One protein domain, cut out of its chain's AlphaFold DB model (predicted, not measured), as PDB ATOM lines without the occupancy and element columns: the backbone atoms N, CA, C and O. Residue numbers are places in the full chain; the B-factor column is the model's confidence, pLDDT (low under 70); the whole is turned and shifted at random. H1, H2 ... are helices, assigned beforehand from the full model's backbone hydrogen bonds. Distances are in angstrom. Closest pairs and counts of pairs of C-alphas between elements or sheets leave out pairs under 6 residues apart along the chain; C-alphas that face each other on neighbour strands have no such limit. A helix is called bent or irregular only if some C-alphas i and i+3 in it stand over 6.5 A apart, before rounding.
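What this domain is: This is residues 2 to 118 of the 118 residues of an uncharacterized protein of bioreactor metagenome (UniProt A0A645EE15). One long, kinked helix, H1, runs most of the length of the domain, and three shorter helices pack on it: H2 on its earlier part, H4 on its later part, and H3 between H2 and H4, reaching H1 with its beginning. The chain makes two helical hairpins, H1 with H2 and H3 with H4, and a long loop, residues 35 to 55, leads from the end of H1 to the start of H2. The printed part has 117 residues, with four named helices in the order H1, H2, H3, H4 and no named strand; the class is all helix. The whole is compact, with a radius of gyration of the C-alphas of 14.7 A, yet elongated in outline, spanning 47 by 30 by 24 A.

How they stand to each other: H1, residues 2 to 34, has a kink of 33 degrees near residue 27. H1 is irregular, but only just: C-alphas 26 and 29 are 6.8 A apart. With residues 9 to 20 alone it touches H2, residues 56 to 74, at a shallow tilt of 28 degrees, opposite ways; the closest C-alphas, of Leu 13 and Cys 68, are 6.3 A apart. With residues 21 to 34 alone H1 touches H4, residues 104 to 117, at a steep tilt of 47 degrees, opposite ways; the closest C-alphas, of Val 32 and Arg 105, are 4.2 A apart. H3, residues 83 to 94, touches H1 with residues 83 to 84 alone, the closest C-alphas being those of Arg 21 and Val 83 at 6.1 A; the tilt is steep, 43 degrees, the same way. H3 also touches H2, at a steep tilt of 54 degrees, opposite ways, where the C-alphas of Ala 65 and Gly 84 come closest at 4.1 A. H3 and H4 form a hairpin at a shallow tilt of 23 degrees, opposite ways, closest at the C-alphas of Ser 90 and Leu 107, 6.1 A. H2 and H4 are apart. In H2, H3 and H4 every O i to N i+4 pair is within hydrogen-bond range; in H1, 27 of 29 are.

Where its parts are: H1 begins at C-alpha 2, (14.037, -33.456, -33.504), and measures 47.7 A to C-alpha 34, (-5.032, 6.494, -15.870). H2 measures 27.0 A, H3 16.8 A and H4 19.9 A from first to last C-alpha. H4 ends at C-alpha 117, (-12.211, -12.194, -27.755).

The domain as a whole: The two C-alphas farthest apart, of Lys 2 and Pro 99, are 48.9 A from each other. The printed part has no cut. The link from H1 to H2, 21 residues, is long; those from H2 to H3 and from H3 to H4 are short. The mean pLDDT of the printed part is 94.3, with residues 2 to 3 and residue 118 under 70.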
ATOM      1  N   LYS A   2      14.477 -34.768 -32.954       63.91
ATOM      2  CA  LYS A   2      14.037 -33.456 -33.504       63.91
ATOM      3  C   LYS A   2      12.607 -33.067 -33.083       63.91
ATOM      4  O   LYS A   2      12.386 -31.925 -32.710       63.91
ATOM      5  N   ARG A   3      11.673 -34.027 -33.078       67.94
ATOM      6  CA  ARG A   3      10.272 -33.811 -32.665       67.94
ATOM      7  C   ARG A   3      10.121 -33.457 -31.182       67.94
ATOM      8  O   ARG A   3       9.300 -32.619 -30.850       67.94
ATOM      9  N   ASP A   4      10.947 -34.045 -30.317       73.38
ATOM     10  CA  ASP A   4      10.861 -33.823 -28.865       73.38
ATOM     11  C   ASP A   4      11.291 -32.397 -28.488       73.38
ATOM     12  O   ASP A   4      10.615 -31.739 -27.707       73.38
ATOM     13  N   ARG A   5      12.359 -31.884 -29.122       76.81
ATOM     14  CA  ARG A   5      12.822 -30.496 -28.937       76.81
ATOM     15  C   ARG A   5      11.830 -29.468 -29.473       76.81
ATOM     16  O   ARG A   5      11.670 -28.410 -28.881       76.81
ATOM     17  N   GLN A   6      11.171 -29.780 -30.587       84.50
ATOM     18  CA  GLN A   6      10.142 -28.914 -31.150       84.50
ATOM     19  C   GLN A   6       8.921 -28.836 -30.221       84.50
ATOM     20  O   GLN A   6       8.476 -27.742 -29.897       84.50
ATOM     21  N   ALA A   7       8.443 -29.977 -29.713       86.75
ATOM     22  CA  ALA A   7       7.330 -30.015 -28.765       86.75
ATOM     23  C   ALA A   7       7.655 -29.311 -27.433       86.75
ATOM     24  O   ALA A   7       6.780 -28.705 -26.818       86.75
ATOM     25  N   GLU A   8       8.903 -29.386 -26.970       88.75
ATOM     26  CA  GLU A   8       9.366 -28.640 -25.796       88.75
ATOM     27  C   GLU A   8       9.390 -27.125 -26.055       88.75
ATOM     28  O   GLU A   8       8.881 -26.360 -25.235       88.75
ATOM     29  N   GLY A   9       9.891 -26.697 -27.218       90.62
ATOM     30  CA  GLY A   9       9.878 -25.293 -27.638       90.62
ATOM     31  C   GLY A   9       8.464 -24.718 -27.749       90.62
ATOM     32  O   GLY A   9       8.201 -23.635 -27.231       90.62
ATOM     33  N   GLU A  10       7.530 -25.463 -28.340       93.62
ATOM     34  CA  GLU A  10       6.123 -25.058 -28.439       93.62
ATOM     35  C   GLU A  10       5.464 -24.915 -27.055       93.62
ATOM     36  O   GLU A  10       4.731 -23.955 -26.825       93.62
ATOM     37  N   LYS A  11       5.765 -25.802 -26.095       93.81
ATOM     38  CA  LYS A  11       5.266 -25.678 -24.710       93.81
ATOM     39  C   LYS A  11       5.823 -24.451 -23.993       93.81
ATOM     40  O   LYS A  11       5.087 -23.772 -23.275       93.81
ATOM     41  N   LEU A  12       7.119 -24.178 -24.156       93.75
ATOM     42  CA  LEU A  12       7.751 -22.991 -23.579       93.75
ATOM     43  C   LEU A  12       7.146 -21.713 -24.165       93.75
ATOM     44  O   LEU A  12       6.816 -20.802 -23.408       93.75
ATOM     45  N   LEU A  13       6.930 -21.687 -25.481       96.31
ATOM     46  CA  LEU A  13       6.260 -20.586 -26.162       96.31
ATOM     47  C   LEU A  13       4.833 -20.381 -25.644       96.31
ATOM     48  O   LEU A  13       4.491 -19.270 -25.257       96.31
ATOM     49  N   GLN A  14       4.022 -21.440 -25.576       95.94
ATOM     50  CA  GLN A  14       2.649 -21.356 -25.060       95.94
ATOM     51  C   GLN A  14       2.608 -20.776 -23.647       95.94
ATOM     52  O   GLN A  14       1.767 -19.933 -23.342       95.94
ATOM     53  N   ARG A  15       3.539 -21.195 -22.781       96.56
ATOM     54  CA  ARG A  15       3.650 -20.655 -21.424       96.56
ATOM     55  C   ARG A  15       4.049 -19.179 -21.428       96.56
ATOM     56  O   ARG A  15       3.491 -18.411 -20.652       96.56
ATOM     57  N   ALA A  16       4.998 -18.784 -22.272       96.69
ATOM     58  CA  ALA A  16       5.428 -17.394 -22.387       96.69
ATOM     59  C   ALA A  16       4.298 -16.487 -22.911       96.69
ATOM     60  O   ALA A  16       4.033 -15.445 -22.316       96.69
ATOM     61  N   GLU A  17       3.579 -16.911 -23.954       97.62
ATOM     62  CA  GLU A  17       2.434 -16.174 -24.501       97.62
ATOM     63  C   GLU A  17       1.278 -16.082 -23.503       97.62
ATOM     64  O   GLU A  17       0.639 -15.035 -23.404       97.62
ATOM     65  N   HIS A  18       1.030 -17.150 -22.738       97.31
ATOM     66  CA  HIS A  18       0.047 -17.130 -21.659       97.31
ATOM     67  C   HIS A  18       0.440 -16.134 -20.565       97.31
ATOM     68  O   HIS A  18      -0.362 -15.270 -20.228       97.31
ATOM     69  N   ASN A  19       1.682 -16.182 -20.074       97.56
ATOM     70  CA  ASN A  19       2.161 -15.238 -19.064       97.56
ATOM     71  C   ASN A  19       2.057 -13.784 -19.549       97.56
ATOM     72  O   ASN A  19       1.593 -12.924 -18.807       97.56
ATOM     73  N   LEU A  20       2.448 -13.513 -20.800       98.00
ATOM     74  CA  LEU A  20       2.321 -12.184 -21.394       98.00
ATOM     75  C   LEU A  20       0.853 -11.741 -21.476       98.00
ATOM     76  O   LEU A  20       0.552 -10.588 -21.175       98.00
ATOM     77  N   ARG A  21      -0.060 -12.643 -21.864       98.12
ATOM     78  CA  ARG A  21      -1.501 -12.352 -21.918       98.12
ATOM     79  C   ARG A  21      -2.033 -11.987 -20.538       98.12
ATOM     80  O   ARG A  21      -2.698 -10.965 -20.424       98.12
ATOM     81  N   GLU A  22      -1.721 -12.782 -19.518       97.56
ATOM     82  CA  GLU A  22      -2.161 -12.525 -18.142       97.56
ATOM     83  C   GLU A  22      -1.629 -11.183 -17.631       97.56
ATOM     84  O   GLU A  22      -2.407 -10.370 -17.138       97.56
ATOM     85  N   SER A  23      -0.338 -10.892 -17.842       97.44
ATOM     86  CA  SER A  23       0.233  -9.590 -17.477       97.44
ATOM     87  C   SER A  23      -0.482  -8.434 -18.177       97.44
ATOM     88  O   SER A  23      -0.806  -7.435 -17.543       97.44
ATOM     89  N   LEU A  24      -0.778  -8.554 -19.472       97.81
ATOM     90  CA  LEU A  24      -1.522  -7.520 -20.191       97.81
ATOM     91  C   LEU A  24      -2.948  -7.366 -19.647       97.81
ATOM     92  O   LEU A  24      -3.376  -6.244 -19.400       97.81
ATOM     93  N   ILE A  25      -3.674  -8.459 -19.413       96.81
ATOM     94  CA  ILE A  25      -5.038  -8.414 -18.858       96.81
ATOM     95  C   ILE A  25      -5.060  -7.752 -17.474       96.81
ATOM     96  O   ILE A  25      -5.995  -7.012 -17.173       96.81
ATOM     97  N   GLU A  26      -4.034  -7.972 -16.653       96.25
ATOM     98  CA  GLU A  26      -3.906  -7.346 -15.335       96.25
ATOM     99  C   GLU A  26      -3.640  -5.833 -15.428       96.25
ATOM    100  O   GLU A  26      -4.219  -5.049 -14.675       96.25
ATOM    101  N   ILE A  27      -2.791  -5.406 -16.365       96.38
ATOM    102  CA  ILE A  27      -2.276  -4.027 -16.441       96.38
ATOM    103  C   ILE A  27      -3.194  -3.102 -17.253       96.38
ATOM    104  O   ILE A  27      -3.355  -1.922 -16.929       96.38
ATOM    105  N   LEU A  28      -3.803  -3.611 -18.324       97.25
ATOM    106  CA  LEU A  28      -4.578  -2.800 -19.268       97.25
ATOM    107  C   LEU A  28      -5.762  -2.035 -18.648       97.25
ATOM    108  O   LEU A  28      -5.976  -0.896 -19.072       97.25
ATOM    109  N   PRO A  29      -6.503  -2.557 -17.650       97.69
ATOM    110  CA  PRO A  29      -7.547  -1.788 -16.975       97.69
ATOM    111  C   PRO A  29      -7.034  -0.475 -16.370       97.69
ATOM    112  O   PRO A  29      -7.670   0.568 -16.536       97.69
ATOM    113  N   GLU A  30      -5.858  -0.503 -15.737       96.19
ATOM    114  CA  GLU A  30      -5.246   0.696 -15.160       96.19
ATOM    115  C   GLU A  30      -4.792   1.660 -16.257       96.19
ATOM    116  O   GLU A  30      -5.047   2.856 -16.163       96.19
ATOM    117  N   VAL A  31      -4.216   1.160 -17.354       96.81
ATOM    118  CA  VAL A  31      -3.853   1.993 -18.518       96.81
ATOM    119  C   VAL A  31      -5.068   2.698 -19.117       96.81
ATOM    120  O   VAL A  31      -4.995   3.876 -19.479       96.81
ATOM    121  N   VAL A  32      -6.203   2.003 -19.214       97.56
ATOM    122  CA  VAL A  32      -7.460   2.583 -19.704       97.56
ATOM    123  C   VAL A  32      -7.961   3.679 -18.761       97.56
ATOM    124  O   VAL A  32      -8.425   4.722 -19.233       97.56
ATOM    125  N   ALA A  33      -7.831   3.485 -17.447       97.19
ATOM    126  CA  ALA A  33      -8.256   4.453 -16.442       97.19
ATOM    127  C   ALA A  33      -7.317   5.673 -16.363       97.19
ATOM    128  O   ALA A  33      -7.744   6.817 -16.563       97.19
ATOM    129  N   SER A  34      -6.028   5.448 -16.118       96.12
ATOM    130  CA  SER A  34      -5.032   6.494 -15.870       96.12
ATOM    131  C   SER A  34      -4.580   7.179 -17.161       96.12
ATOM    132  O   SER A  34      -4.465   8.407 -17.216       96.12
ATOM    133  N   GLY A  35      -4.435   6.421 -18.248       95.38
ATOM    134  CA  GLY A  35      -3.750   6.857 -19.464       95.38
ATOM    135  C   GLY A  35      -2.227   6.727 -19.384       95.38
ATOM    136  O   GLY A  35      -1.539   7.373 -20.179       95.38
ATOM    137  N   GLU A  36      -1.703   5.928 -18.448       94.25
ATOM    138  CA  GLU A  36      -0.278   5.601 -18.376       94.25
ATOM    139  C   GLU A  36       0.231   5.046 -19.712       94.25
ATOM    140  O   GLU A  36      -0.431   4.257 -20.387       94.25
ATOM    141  N   ASN A  37       1.426   5.472 -20.117       92.75
ATOM    142  CA  ASN A  37       1.985   5.082 -21.399       92.75
ATOM    143  C   ASN A  37       2.967   3.913 -21.269       92.75
ATOM    144  O   ASN A  37       4.177   4.110 -21.166       92.75
ATOM    145  N   ILE A  38       2.426   2.696 -21.338       96.62
ATOM    146  CA  ILE A  38       3.203   1.445 -21.409       96.62
ATOM    147  C   ILE A  38       3.619   1.070 -22.841       96.62
ATOM    148  O   ILE A  38       4.335   0.095 -23.047       96.62
ATOM    149  N   PHE A  39       3.138   1.805 -23.848       97.56
ATOM    150  CA  PHE A  39       3.366   1.486 -25.259       97.56
ATOM    151  C   PHE A  39       4.645   2.119 -25.808       97.56
ATOM    152  O   PHE A  39       5.106   1.710 -26.875       97.56
ATOM    153  N   PHE A  40       5.219   3.087 -25.087       97.00
ATOM    154  CA  PHE A  40       6.541   3.623 -25.387       97.00
ATOM    155  C   PHE A  40       7.631   2.783 -24.734       97.00
ATOM    156  O   PHE A  40       7.595   2.513 -23.537       97.00
ATOM    157  N   ASN A  41       8.611   2.402 -25.543       97.00
ATOM    158  CA  ASN A  41       9.759   1.591 -25.153       97.00
ATOM    159  C   ASN A  41      10.959   1.937 -26.039       97.00
ATOM    160  O   ASN A  41      10.862   2.752 -26.957       97.00
ATOM    161  N   SER A  42      12.081   1.289 -25.781       96.06
ATOM    162  CA  SER A  42      13.392   1.508 -26.379       96.06
ATOM    163  C   SER A  42      13.366   1.437 -27.904       96.06
ATOM    164  O   SER A  42      14.149   2.121 -28.564       96.06
ATOM    165  N   ARG A  43      12.429   0.668 -28.470       96.81
ATOM    166  CA  ARG A  43      12.195   0.569 -29.912       96.81
ATOM    167  C   ARG A  43      11.109   1.517 -30.422       96.81
ATOM    168  O   ARG A  43      11.234   2.037 -31.529       96.81
ATOM    169  N   PHE A  44      10.050   1.735 -29.651       96.81
ATOM    170  CA  PHE A  44       8.881   2.536 -30.024       96.81
ATOM    171  C   PHE A  44       8.819   3.823 -29.193       96.81
ATOM    172  O   PHE A  44       8.006   3.959 -28.287       96.81
ATOM    173  N   ASN A  45       9.702   4.777 -29.504       94.00
ATOM    174  CA  ASN A  45       9.881   6.015 -28.742       94.00
ATOM    175  C   ASN A  45       9.794   7.253 -29.656       94.00
ATOM    176  O   ASN A  45      10.828   7.794 -30.061       94.00
ATOM    177  N   PRO A  46       8.582   7.731 -29.990       92.00
ATOM    178  CA  PRO A  46       8.404   8.821 -30.954       92.00
ATOM    179  C   PRO A  46       8.970  10.165 -30.473       92.00
ATOM    180  O   PRO A  46       9.132  11.089 -31.266       92.00
ATOM    181  N   HIS A  47       9.260  10.298 -29.177       91.06
ATOM    182  CA  HIS A  47       9.745  11.539 -28.574       91.06
ATOM    183  C   HIS A  47      11.231  11.498 -28.207       91.06
ATOM    184  O   HIS A  47      11.732  12.465 -27.639       91.06
ATOM    185  N   GLY A  48      11.934  10.398 -28.504       93.00
ATOM    186  CA  GLY A  48      13.346  10.249 -28.145       93.00
ATOM    187  C   GLY A  48      13.600  10.379 -26.640       93.00
ATOM    188  O   GLY A  48      14.629  10.914 -26.231       93.00
ATOM    189  N   LEU A  49      12.650   9.930 -25.812       92.62
ATOM    190  CA  LEU A  49      12.773   9.926 -24.354       92.62
ATOM    191  C   LEU A  49      14.028   9.162 -23.919       92.62
ATOM    192  O   LEU A  49      14.356   8.118 -24.480       92.62
ATOM    193  N   ALA A  50      14.710   9.663 -22.892       94.50
ATOM    194  CA  ALA A  50      15.821   8.944 -22.282       94.50
ATOM    195  C   ALA A  50      15.327   7.646 -21.605       94.50
ATOM    196  O   ALA A  50      14.196   7.621 -21.121       94.50
ATOM    197  N   PRO A  51      16.166   6.597 -21.475       91.56
ATOM    198  CA  PRO A  51      15.735   5.305 -20.928       91.56
ATOM    199  C   PRO A  51      15.077   5.372 -19.542       91.56
ATOM    200  O   PRO A  51      14.109   4.674 -19.284       91.56
ATOM    201  N   HIS A  52      15.546   6.258 -18.660       92.56
ATOM    202  CA  HIS A  52      14.981   6.434 -17.315       92.56
ATOM    203  C   HIS A  52      13.612   7.142 -17.293       92.56
ATOM    204  O   HIS A  52      13.015   7.270 -16.228       92.56
ATOM    205  N   LEU A  53      13.146   7.644 -18.441       93.50
ATOM    206  CA  LEU A  53      11.825   8.253 -18.623       93.50
ATOM    207  C   LEU A  53      10.831   7.296 -19.295       93.50
ATOM    208  O   LEU A  53       9.658   7.641 -19.429       93.50
ATOM    209  N   LEU A  54      11.290   6.129 -19.752       94.88
ATOM    210  CA  LEU A  54      10.423   5.082 -20.281       94.88
ATOM    211  C   LEU A  54       9.825   4.288 -19.118       94.88
ATOM    212  O   LEU A  54      10.460   4.123 -18.076       94.88
ATOM    213  N   SER A  55       8.594   3.802 -19.295       94.12
ATOM    214  CA  SER A  55       7.953   2.952 -18.292       94.12
ATOM    215  C   SER A  55       8.740   1.641 -18.169       94.12
ATOM    216  O   SER A  55       8.840   0.913 -19.162       94.12
ATOM    217  N   PRO A  56       9.256   1.282 -16.976       95.50
ATOM    218  CA  PRO A  56       9.918  -0.008 -16.778       95.50
ATOM    219  C   PRO A  56       8.995  -1.186 -17.111       95.50
ATOM    220  O   PRO A  56       9.440  -2.214 -17.612       95.50
ATOM    221  N   GLN A  57       7.693  -1.020 -16.864       95.50
ATOM    222  CA  GLN A  57       6.679  -2.013 -17.198       95.50
ATOM    223  C   GLN A  57       6.474  -2.120 -18.715       95.50
ATOM    224  O   GLN A  57       6.384  -3.229 -19.237       95.50
ATOM    225  N   GLY A  58       6.459  -0.989 -19.427       96.81
ATOM    226  CA  GLY A  58       6.398  -0.965 -20.891       96.81
ATOM    227  C   GLY A  58       7.588  -1.669 -21.552       96.81
ATOM    228  O   GLY A  58       7.396  -2.432 -22.500       96.81
ATOM    229  N   GLU A  59       8.799  -1.489 -21.015       97.62
ATOM    230  CA  GLU A  59       9.988  -2.222 -21.479       97.62
ATOM    231  C   GLU A  59       9.890  -3.722 -21.216       97.62
ATOM    232  O   GLU A  59      10.101  -4.518 -22.126       97.62
ATOM    233  N   ALA A  60       9.506  -4.125 -20.004       97.44
ATOM    234  CA  ALA A  60       9.377  -5.542 -19.666       97.44
ATOM    235  C   ALA A  60       8.350  -6.262 -20.564       97.44
ATOM    236  O   ALA A  60       8.568  -7.404 -20.990       97.44
ATOM    237  N   LEU A  61       7.240  -5.587 -20.892       98.12
ATOM    238  CA  LEU A  61       6.242  -6.086 -21.840       98.12
ATOM    239  C   LEU A  61       6.797  -6.152 -23.270       98.12
ATOM    240  O   LEU A  61       6.557  -7.136 -23.969       98.12
ATOM    241  N   PHE A  62       7.562  -5.144 -23.700       98.38
ATOM    242  CA  PHE A  62       8.213  -5.118 -25.013       98.38
ATOM    243  C   PHE A  62       9.225  -6.257 -25.187       98.38
ATOM    244  O   PHE A  62       9.187  -6.955 -26.207       98.38
ATOM    245  N   GLU A  63      10.087  -6.480 -24.197       98.12
ATOM    246  CA  GLU A  63      11.057  -7.577 -24.195       98.12
ATOM    247  C   GLU A  63      10.349  -8.936 -24.234       98.12
ATOM    248  O   GLU A  63      10.662  -9.779 -25.076       98.12
ATOM    249  N   SER A  64       9.325  -9.123 -23.394       98.00
ATOM    250  CA  SER A  64       8.544 -10.366 -23.342       98.00
ATOM    251  C   SER A  64       7.814 -10.652 -24.658       98.00
ATOM    252  O   SER A  64       7.830 -11.783 -25.155       98.00
ATOM    253  N   ALA A  65       7.194  -9.631 -25.257       98.38
ATOM    254  CA  ALA A  65       6.518  -9.744 -26.546       98.38
ATOM    255  C   ALA A  65       7.498 -10.065 -27.681       98.38
ATOM    256  O   ALA A  65       7.215 -10.941 -28.502       98.38
ATOM    257  N   SER A  66       8.655  -9.399 -27.703       98.31
ATOM    258  CA  SER A  66       9.706  -9.643 -28.696       98.31
ATOM    259  C   SER A  66      10.245 -11.070 -28.588       98.31
ATOM    260  O   SER A  66      10.281 -11.777 -29.594       98.31
ATOM    261  N   ALA A  67      10.534 -11.545 -27.373       97.38
ATOM    262  CA  ALA A  67      10.994 -12.913 -27.136       97.38
ATOM    263  C   ALA A  67       9.972 -13.969 -27.601       97.38
ATOM    264  O   ALA A  67      10.348 -14.975 -28.202       97.38
ATOM    265  N   CYS A  68       8.668 -13.741 -27.389       97.56
ATOM    266  CA  CYS A  68       7.629 -14.644 -27.903       97.56
ATOM    267  C   CYS A  68       7.652 -14.732 -29.437       97.56
ATOM    268  O   CYS A  68       7.506 -15.821 -29.998       97.56
ATOM    269  N   LEU A  69       7.843 -13.602 -30.125       97.69
ATOM    270  CA  LEU A  69       7.913 -13.581 -31.587       97.69
ATOM    271  C   LEU A  69       9.188 -14.234 -32.126       97.69
ATOM    272  O   LEU A  69       9.098 -14.985 -33.094       97.69
ATOM    273  N   GLU A  70      10.333 -14.018 -31.480       96.38
ATOM    274  CA  GLU A  70      11.597 -14.677 -31.837       96.38
ATOM    275  C   GLU A  70      11.485 -16.203 -31.724       96.38
ATOM    276  O   GLU A  70      11.897 -16.937 -32.625       96.38
ATOM    277  N   VAL A  71      10.867 -16.703 -30.647       95.75
ATOM    278  CA  VAL A  71      10.642 -18.146 -30.470       95.75
ATOM    279  C   VAL A  71       9.648 -18.683 -31.506       95.75
ATOM    280  O   VAL A  71       9.885 -19.756 -32.064       95.75
ATOM    281  N   ARG A  72       8.566 -17.953 -31.820       96.25
ATOM    282  CA  ARG A  72       7.638 -18.322 -32.909       96.25
ATOM    283  C   ARG A  72       8.359 -18.461 -34.244       96.25
ATOM    284  O   ARG A  72       8.185 -19.474 -34.920       96.25
ATOM    285  N   GLU A  73       9.173 -17.473 -34.598       95.94
ATOM    286  CA  GLU A  73       9.947 -17.464 -35.839       95.94
ATOM    287  C   GLU A  73      10.922 -18.647 -35.893       95.94
ATOM    288  O   GLU A  73      10.945 -19.382 -36.882       95.94
ATOM    289  N   ALA A  74      11.650 -18.908 -34.804       94.06
ATOM    290  CA  ALA A  74      12.570 -20.043 -34.706       94.06
ATOM    291  C   ALA A  74      11.873 -21.410 -34.849       94.06
ATOM    292  O   ALA A  74      12.483 -22.374 -35.321       94.06
ATOM    293  N   LEU A  75      10.596 -21.499 -34.462       94.44
ATOM    294  CA  LEU A  75       9.754 -22.688 -34.627       94.44
ATOM    295  C   LEU A  75       9.037 -22.743 -35.990       94.44
ATOM    296  O   LEU A  75       8.377 -23.739 -36.285       94.44
ATOM    297  N   GLY A  76       9.160 -21.708 -36.830       95.19
ATOM    298  CA  GLY A  76       8.459 -21.604 -38.114       95.19
ATOM    299  C   GLY A  76       6.946 -21.396 -37.975       95.19
ATOM    300  O   GLY A  76       6.189 -21.751 -38.880       95.19
ATOM    301  N   LEU A  77       6.494 -20.861 -36.838       94.94
ATOM    302  CA  LEU A  77       5.088 -20.573 -36.560       94.94
ATOM    303  C   LEU A  77       4.717 -19.166 -37.041       94.94
ATOM    304  O   LEU A  77       5.513 -18.232 -36.963       94.94
ATOM    305  N   SER A  78       3.477 -19.000 -37.504       94.88
ATOM    306  CA  SER A  78       2.948 -17.676 -37.850       94.88
ATOM    307  C   SER A  78       2.909 -16.784 -36.611       94.88
ATOM    308  O   SER A  78       2.458 -17.228 -35.560       94.88
ATOM    309  N   SER A  79       3.333 -15.526 -36.744       94.56
ATOM    310  CA  SER A  79       3.211 -14.495 -35.708       94.56
ATOM    311  C   SER A  79       1.851 -13.798 -35.707       94.56
ATOM    312  O   SER A  79       1.483 -13.218 -34.693       94.56
ATOM    313  N   ALA A  80       1.084 -13.873 -36.796       94.25
ATOM    314  CA  ALA A  80      -0.185 -13.161 -36.909       94.25
ATOM    315  C   ALA A  80      -1.141 -13.547 -35.770       94.25
ATOM    316  O   ALA A  80      -1.410 -14.733 -35.552       94.25
ATOM    317  N   GLY A  81      -1.629 -12.545 -35.035       92.69
ATOM    318  CA  GLY A  81      -2.575 -12.739 -33.941       92.69
ATOM    319  C   GLY A  81      -1.992 -13.347 -32.661       92.69
ATOM    320  O   GLY A  81      -2.771 -13.654 -31.760       92.69
ATOM    321  N   SER A  82      -0.665 -13.526 -32.515       96.31
ATOM    322  CA  SER A  82      -0.133 -13.770 -31.162       96.31
ATOM    323  C   SER A  82      -0.326 -12.554 -30.287       96.31
ATOM    324  O   SER A  82      -0.243 -11.416 -30.732       96.31
ATOM    325  N   VAL A  83      -0.401 -12.820 -28.989       97.31
ATOM    326  CA  VAL A  83      -0.332 -11.815 -27.928       97.31
ATOM    327  C   VAL A  83       0.859 -10.865 -28.128       97.31
ATOM    328  O   VAL A  83       0.697  -9.651 -28.037       97.31
ATOM    329  N   GLY A  84       2.039 -11.401 -28.470       97.62
ATOM    330  CA  GLY A  84       3.220 -10.587 -28.763       97.62
ATOM    331  C   GLY A  84       3.038  -9.673 -29.980       97.62
ATOM    332  O   GLY A  84       3.388  -8.498 -29.920       97.62
ATOM    333  N   GLU A  85       2.446 -10.170 -31.070       97.94
ATOM    334  CA  GLU A  85       2.194  -9.359 -32.268       97.94
ATOM    335  C   GLU A  85       1.168  -8.257 -31.996       97.94
ATOM    336  O   GLU A  85       1.422  -7.107 -32.354       97.94
ATOM    337  N   LEU A  86       0.087  -8.589 -31.286       98.19
ATOM    338  CA  LEU A  86      -0.958  -7.649 -30.885       98.19
ATOM    339  C   LEU A  86      -0.397  -6.510 -30.025       98.19
ATOM    340  O   LEU A  86      -0.652  -5.341 -30.313       98.19
ATOM    341  N   PHE A  87       0.414  -6.823 -29.010       98.38
ATOM    342  CA  PHE A  87       1.037  -5.793 -28.175       98.38
ATOM    343  C   PHE A  87       1.994  -4.904 -28.980       98.38
ATOM    344  O   PHE A  87       1.904  -3.676 -28.924       98.38
ATOM    345  N   LEU A  88       2.876  -5.503 -29.791       98.44
ATOM    346  CA  LEU A  88       3.814  -4.730 -30.607       98.44
ATOM    347  C   LEU A  88       3.113  -3.913 -31.702       98.44
ATOM    348  O   LEU A  88       3.644  -2.881 -32.114       98.44
ATOM    349  N   ALA A  89       1.940  -4.337 -32.178       97.88
ATOM    350  CA  ALA A  89       1.102  -3.536 -33.067       97.88
ATOM    351  C   ALA A  89       0.607  -2.263 -32.369       97.88
ATOM    352  O   ALA A  89       0.724  -1.181 -32.947       97.88
ATOM    353  N   SER A  90       0.167  -2.360 -31.113       98.06
ATOM    354  CA  SER A  90      -0.202  -1.190 -30.306       98.06
ATOM    355  C   SER A  90       0.987  -0.257 -30.051       98.06
ATOM    356  O   SER A  90       0.839   0.959 -30.159       98.06
ATOM    357  N   CYS A  91       2.186  -0.795 -29.794       98.12
ATOM    358  CA  CYS A  91       3.407   0.018 -29.687       98.12
ATOM    359  C   CYS A  91       3.746   0.748 -30.996       98.12
ATOM    360  O   CYS A  91       4.093   1.931 -30.973       98.12
ATOM    361  N   ARG A  92       3.619   0.069 -32.146       97.69
ATOM    362  CA  ARG A  92       3.817   0.686 -33.471       97.69
ATOM    363  C   ARG A  92       2.834   1.824 -33.717       97.69
ATOM    364  O   ARG A  92       3.256   2.886 -34.160       97.69
ATOM    365  N   GLU A  93       1.557   1.616 -33.409       97.31
ATOM    366  CA  GLU A  93       0.528   2.650 -33.553       97.31
ATOM    367  C   GLU A  93       0.827   3.855 -32.648       97.31
ATOM    368  O   GLU A  93       0.789   4.997 -33.111       97.31
ATOM    369  N   ALA A  94       1.217   3.612 -31.391       95.94
ATOM    370  CA  ALA A  94       1.585   4.664 -30.443       95.94
ATOM    371  C   ALA A  94       2.764   5.522 -30.938       95.94
ATOM    372  O   ALA A  94       2.776   6.738 -30.736       95.94
ATOM    373  N   ALA A  95       3.749   4.890 -31.583       95.62
ATOM    374  CA  ALA A  95       4.944   5.539 -32.114       95.62
ATOM    375  C   ALA A  95       4.800   6.056 -33.557       95.62
ATOM    376  O   ALA A  95       5.765   6.588 -34.106       95.62
ATOM    377  N   SER A  96       3.628   5.903 -34.178       94.81
ATOM    378  CA  SER A  96       3.405   6.319 -35.563       94.81
ATOM    379  C   SER A  96       3.375   7.845 -35.730       94.81
ATOM    380  O   SER A  96       3.063   8.612 -34.811       94.81
ATOM    381  N   ASP A  97       3.655   8.296 -36.949       91.69
ATOM    382  CA  ASP A  97       3.506   9.685 -37.390       91.69
ATOM    383  C   ASP A  97       2.054  10.047 -37.752       91.69
ATOM    384  O   ASP A  97       1.765  11.201 -38.079       91.69
ATOM    385  N   ASN A  98       1.123   9.093 -37.637       91.00
ATOM    386  CA  ASN A  98      -0.290   9.304 -37.909       91.00
ATOM    387  C   ASN A  98      -0.854  10.410 -36.988       91.00
ATOM    388  O   ASN A  98      -0.854  10.249 -35.760       91.00
ATOM    389  N   PRO A  99      -1.390  11.518 -37.538       88.69
ATOM    390  CA  PRO A  99      -1.983  12.590 -36.736       88.69
ATOM    391  C   PRO A  99      -3.238  12.140 -35.975       88.69
ATOM    392  O   PRO A  99      -3.651  12.798 -35.021       88.69
ATOM    393  N   HIS A 100      -3.835  11.015 -36.375       91.44
ATOM    394  CA  HIS A 100      -4.996  10.399 -35.738       91.44
ATOM    395  C   HIS A 100      -4.644   9.159 -34.913       91.44
ATOM    396  O   HIS A 100      -5.544   8.375 -34.596       91.44
ATOM    397  N   ARG A 101      -3.361   8.974 -34.564       92.06
ATOM    398  CA  ARG A 101      -2.943   7.829 -33.757       92.06
ATOM    399  C   ARG A 101      -3.700   7.758 -32.440       92.06
ATOM    400  O   ARG A 101      -4.056   8.775 -31.835       92.06
ATOM    401  N   PHE A 102      -3.935   6.542 -31.976       93.62
ATOM    402  CA  PHE A 102      -4.626   6.335 -30.713       93.62
ATOM    403  C   PHE A 102      -3.725   6.677 -29.522       93.62
ATOM    404  O   PHE A 102      -2.542   6.354 -29.488       93.62
ATOM    405  N   GLY A 103      -4.308   7.344 -28.522       95.19
ATOM    406  CA  GLY A 103      -3.656   7.550 -27.231       95.19
ATOM    407  C   GLY A 103      -3.688   6.282 -26.362       95.19
ATOM    408  O   GLY A 103      -4.466   5.366 -26.655       95.19
ATOM    409  N   PRO A 104      -2.928   6.249 -25.249       96.12
ATOM    410  CA  PRO A 104      -2.764   5.054 -24.417       96.12
ATOM    411  C   PRO A 104      -4.077   4.414 -23.962       96.12
ATOM    412  O   PRO A 104      -4.224   3.202 -24.043       96.12
ATOM    413  N   ARG A 105      -5.085   5.215 -23.585       97.94
ATOM    414  CA  ARG A 105      -6.397   4.688 -23.169       97.94
ATOM    415  C   ARG A 105      -7.095   3.894 -24.271       97.94
ATOM    416  O   ARG A 105      -7.635   2.823 -24.020       97.94
ATOM    417  N   ARG A 106      -7.096   4.425 -25.497       97.62
ATOM    418  CA  ARG A 106      -7.778   3.792 -26.633       97.62
ATOM    419  C   ARG A 106      -7.007   2.573 -27.129       97.62
ATOM    420  O   ARG A 106      -7.635   1.572 -27.440       97.62
ATOM    421  N   LEU A 107      -5.677   2.649 -27.143       97.81
ATOM    422  CA  LEU A 107      -4.815   1.496 -27.417       97.81
ATOM    423  C   LEU A 107      -5.011   0.387 -26.382       97.81
ATOM    424  O   LEU A 107      -5.107  -0.779 -26.750       97.81
ATOM    425  N   GLY A 108      -5.105   0.750 -25.102       97.62
ATOM    426  CA  GLY A 108      -5.326  -0.208 -24.032       97.62
ATOM    427  C   GLY A 108      -6.682  -0.899 -24.138       97.62
ATOM    428  O   GLY A 108      -6.750  -2.120 -24.028       97.62
ATOM    429  N   ALA A 109      -7.742  -0.141 -24.432       97.50
ATOM    430  CA  ALA A 109      -9.082  -0.689 -24.628       97.50
ATOM    431  C   ALA A 109      -9.158  -1.624 -25.849       97.50
ATOM    432  O   ALA A 109      -9.670  -2.732 -25.724       97.50
ATOM    433  N   ASP A 110      -8.602  -1.209 -26.995       97.31
ATOM    434  CA  ASP A 110      -8.564  -2.025 -28.219       97.31
ATOM    435  C   ASP A 110      -7.750  -3.314 -28.014       97.31
ATOM    436  O   ASP A 110      -8.202  -4.400 -28.376       97.31
ATOM    437  N   LEU A 111      -6.583  -3.227 -27.366       97.75
ATOM    438  CA  LEU A 111      -5.777  -4.409 -27.061       97.75
ATOM    439  C   LEU A 111      -6.507  -5.352 -26.096       97.75
ATOM    440  O   LEU A 111      -6.524  -6.559 -26.325       97.75
ATOM    441  N   MET A 112      -7.137  -4.819 -25.049       96.25
ATOM    442  CA  MET A 112      -7.900  -5.616 -24.087       96.25
ATOM    443  C   MET A 112      -9.062  -6.355 -24.765       96.25
ATOM    444  O   MET A 112      -9.241  -7.546 -24.525       96.25
ATOM    445  N   GLU A 113      -9.802  -5.695 -25.661       95.69
ATOM    446  CA  GLU A 113     -10.875  -6.321 -26.444       95.69
ATOM    447  C   GLU A 113     -10.345  -7.499 -27.279       95.69
ATOM    448  O   GLU A 113     -10.889  -8.605 -27.223       95.69
ATOM    449  N   ARG A 114      -9.223  -7.308 -27.984       95.81
ATOM    450  CA  ARG A 114      -8.587  -8.372 -28.780       95.81
ATOM    451  C   ARG A 114      -8.098  -9.543 -27.929       95.81
ATOM    452  O   ARG A 114      -8.169 -10.680 -28.382       95.81
ATOM    453  N   LEU A 115      -7.611  -9.291 -26.713       95.00
ATOM    454  CA  LEU A 115      -7.129 -10.340 -25.806       95.00
ATOM    455  C   LEU A 115      -8.257 -11.124 -25.124       95.00
ATOM    456  O   LEU A 115      -8.030 -12.260 -24.709       95.00
ATOM    457  N   LEU A 116      -9.452 -10.549 -24.986       90.31
ATOM    458  CA  LEU A 116     -10.606 -11.233 -24.389       90.31
ATOM    459  C   LEU A 116     -11.432 -12.017 -25.417       90.31
ATOM    460  O   LEU A 116     -12.099 -12.985 -25.052       90.31
ATOM    461  N   HIS A 117     -11.390 -11.612 -26.689       81.69
ATOM    462  CA  HIS A 117     -12.211 -12.194 -27.755       81.69
ATOM    463  C   HIS A 117     -11.424 -12.955 -28.836       81.69
ATOM    464  O   HIS A 117     -12.052 -13.555 -29.712       81.69
ATOM    465  N   GLY A 118     -10.087 -12.940 -28.783       62.75
ATOM    466  CA  GLY A 118      -9.182 -13.682 -29.674       62.75
ATOM    467  C   GLY A 118      -8.517 -14.880 -29.007       62.75
ATOM    468  O   GLY A 118      -8.508 -15.948 -29.652       62.75
TER     469      GLY A 118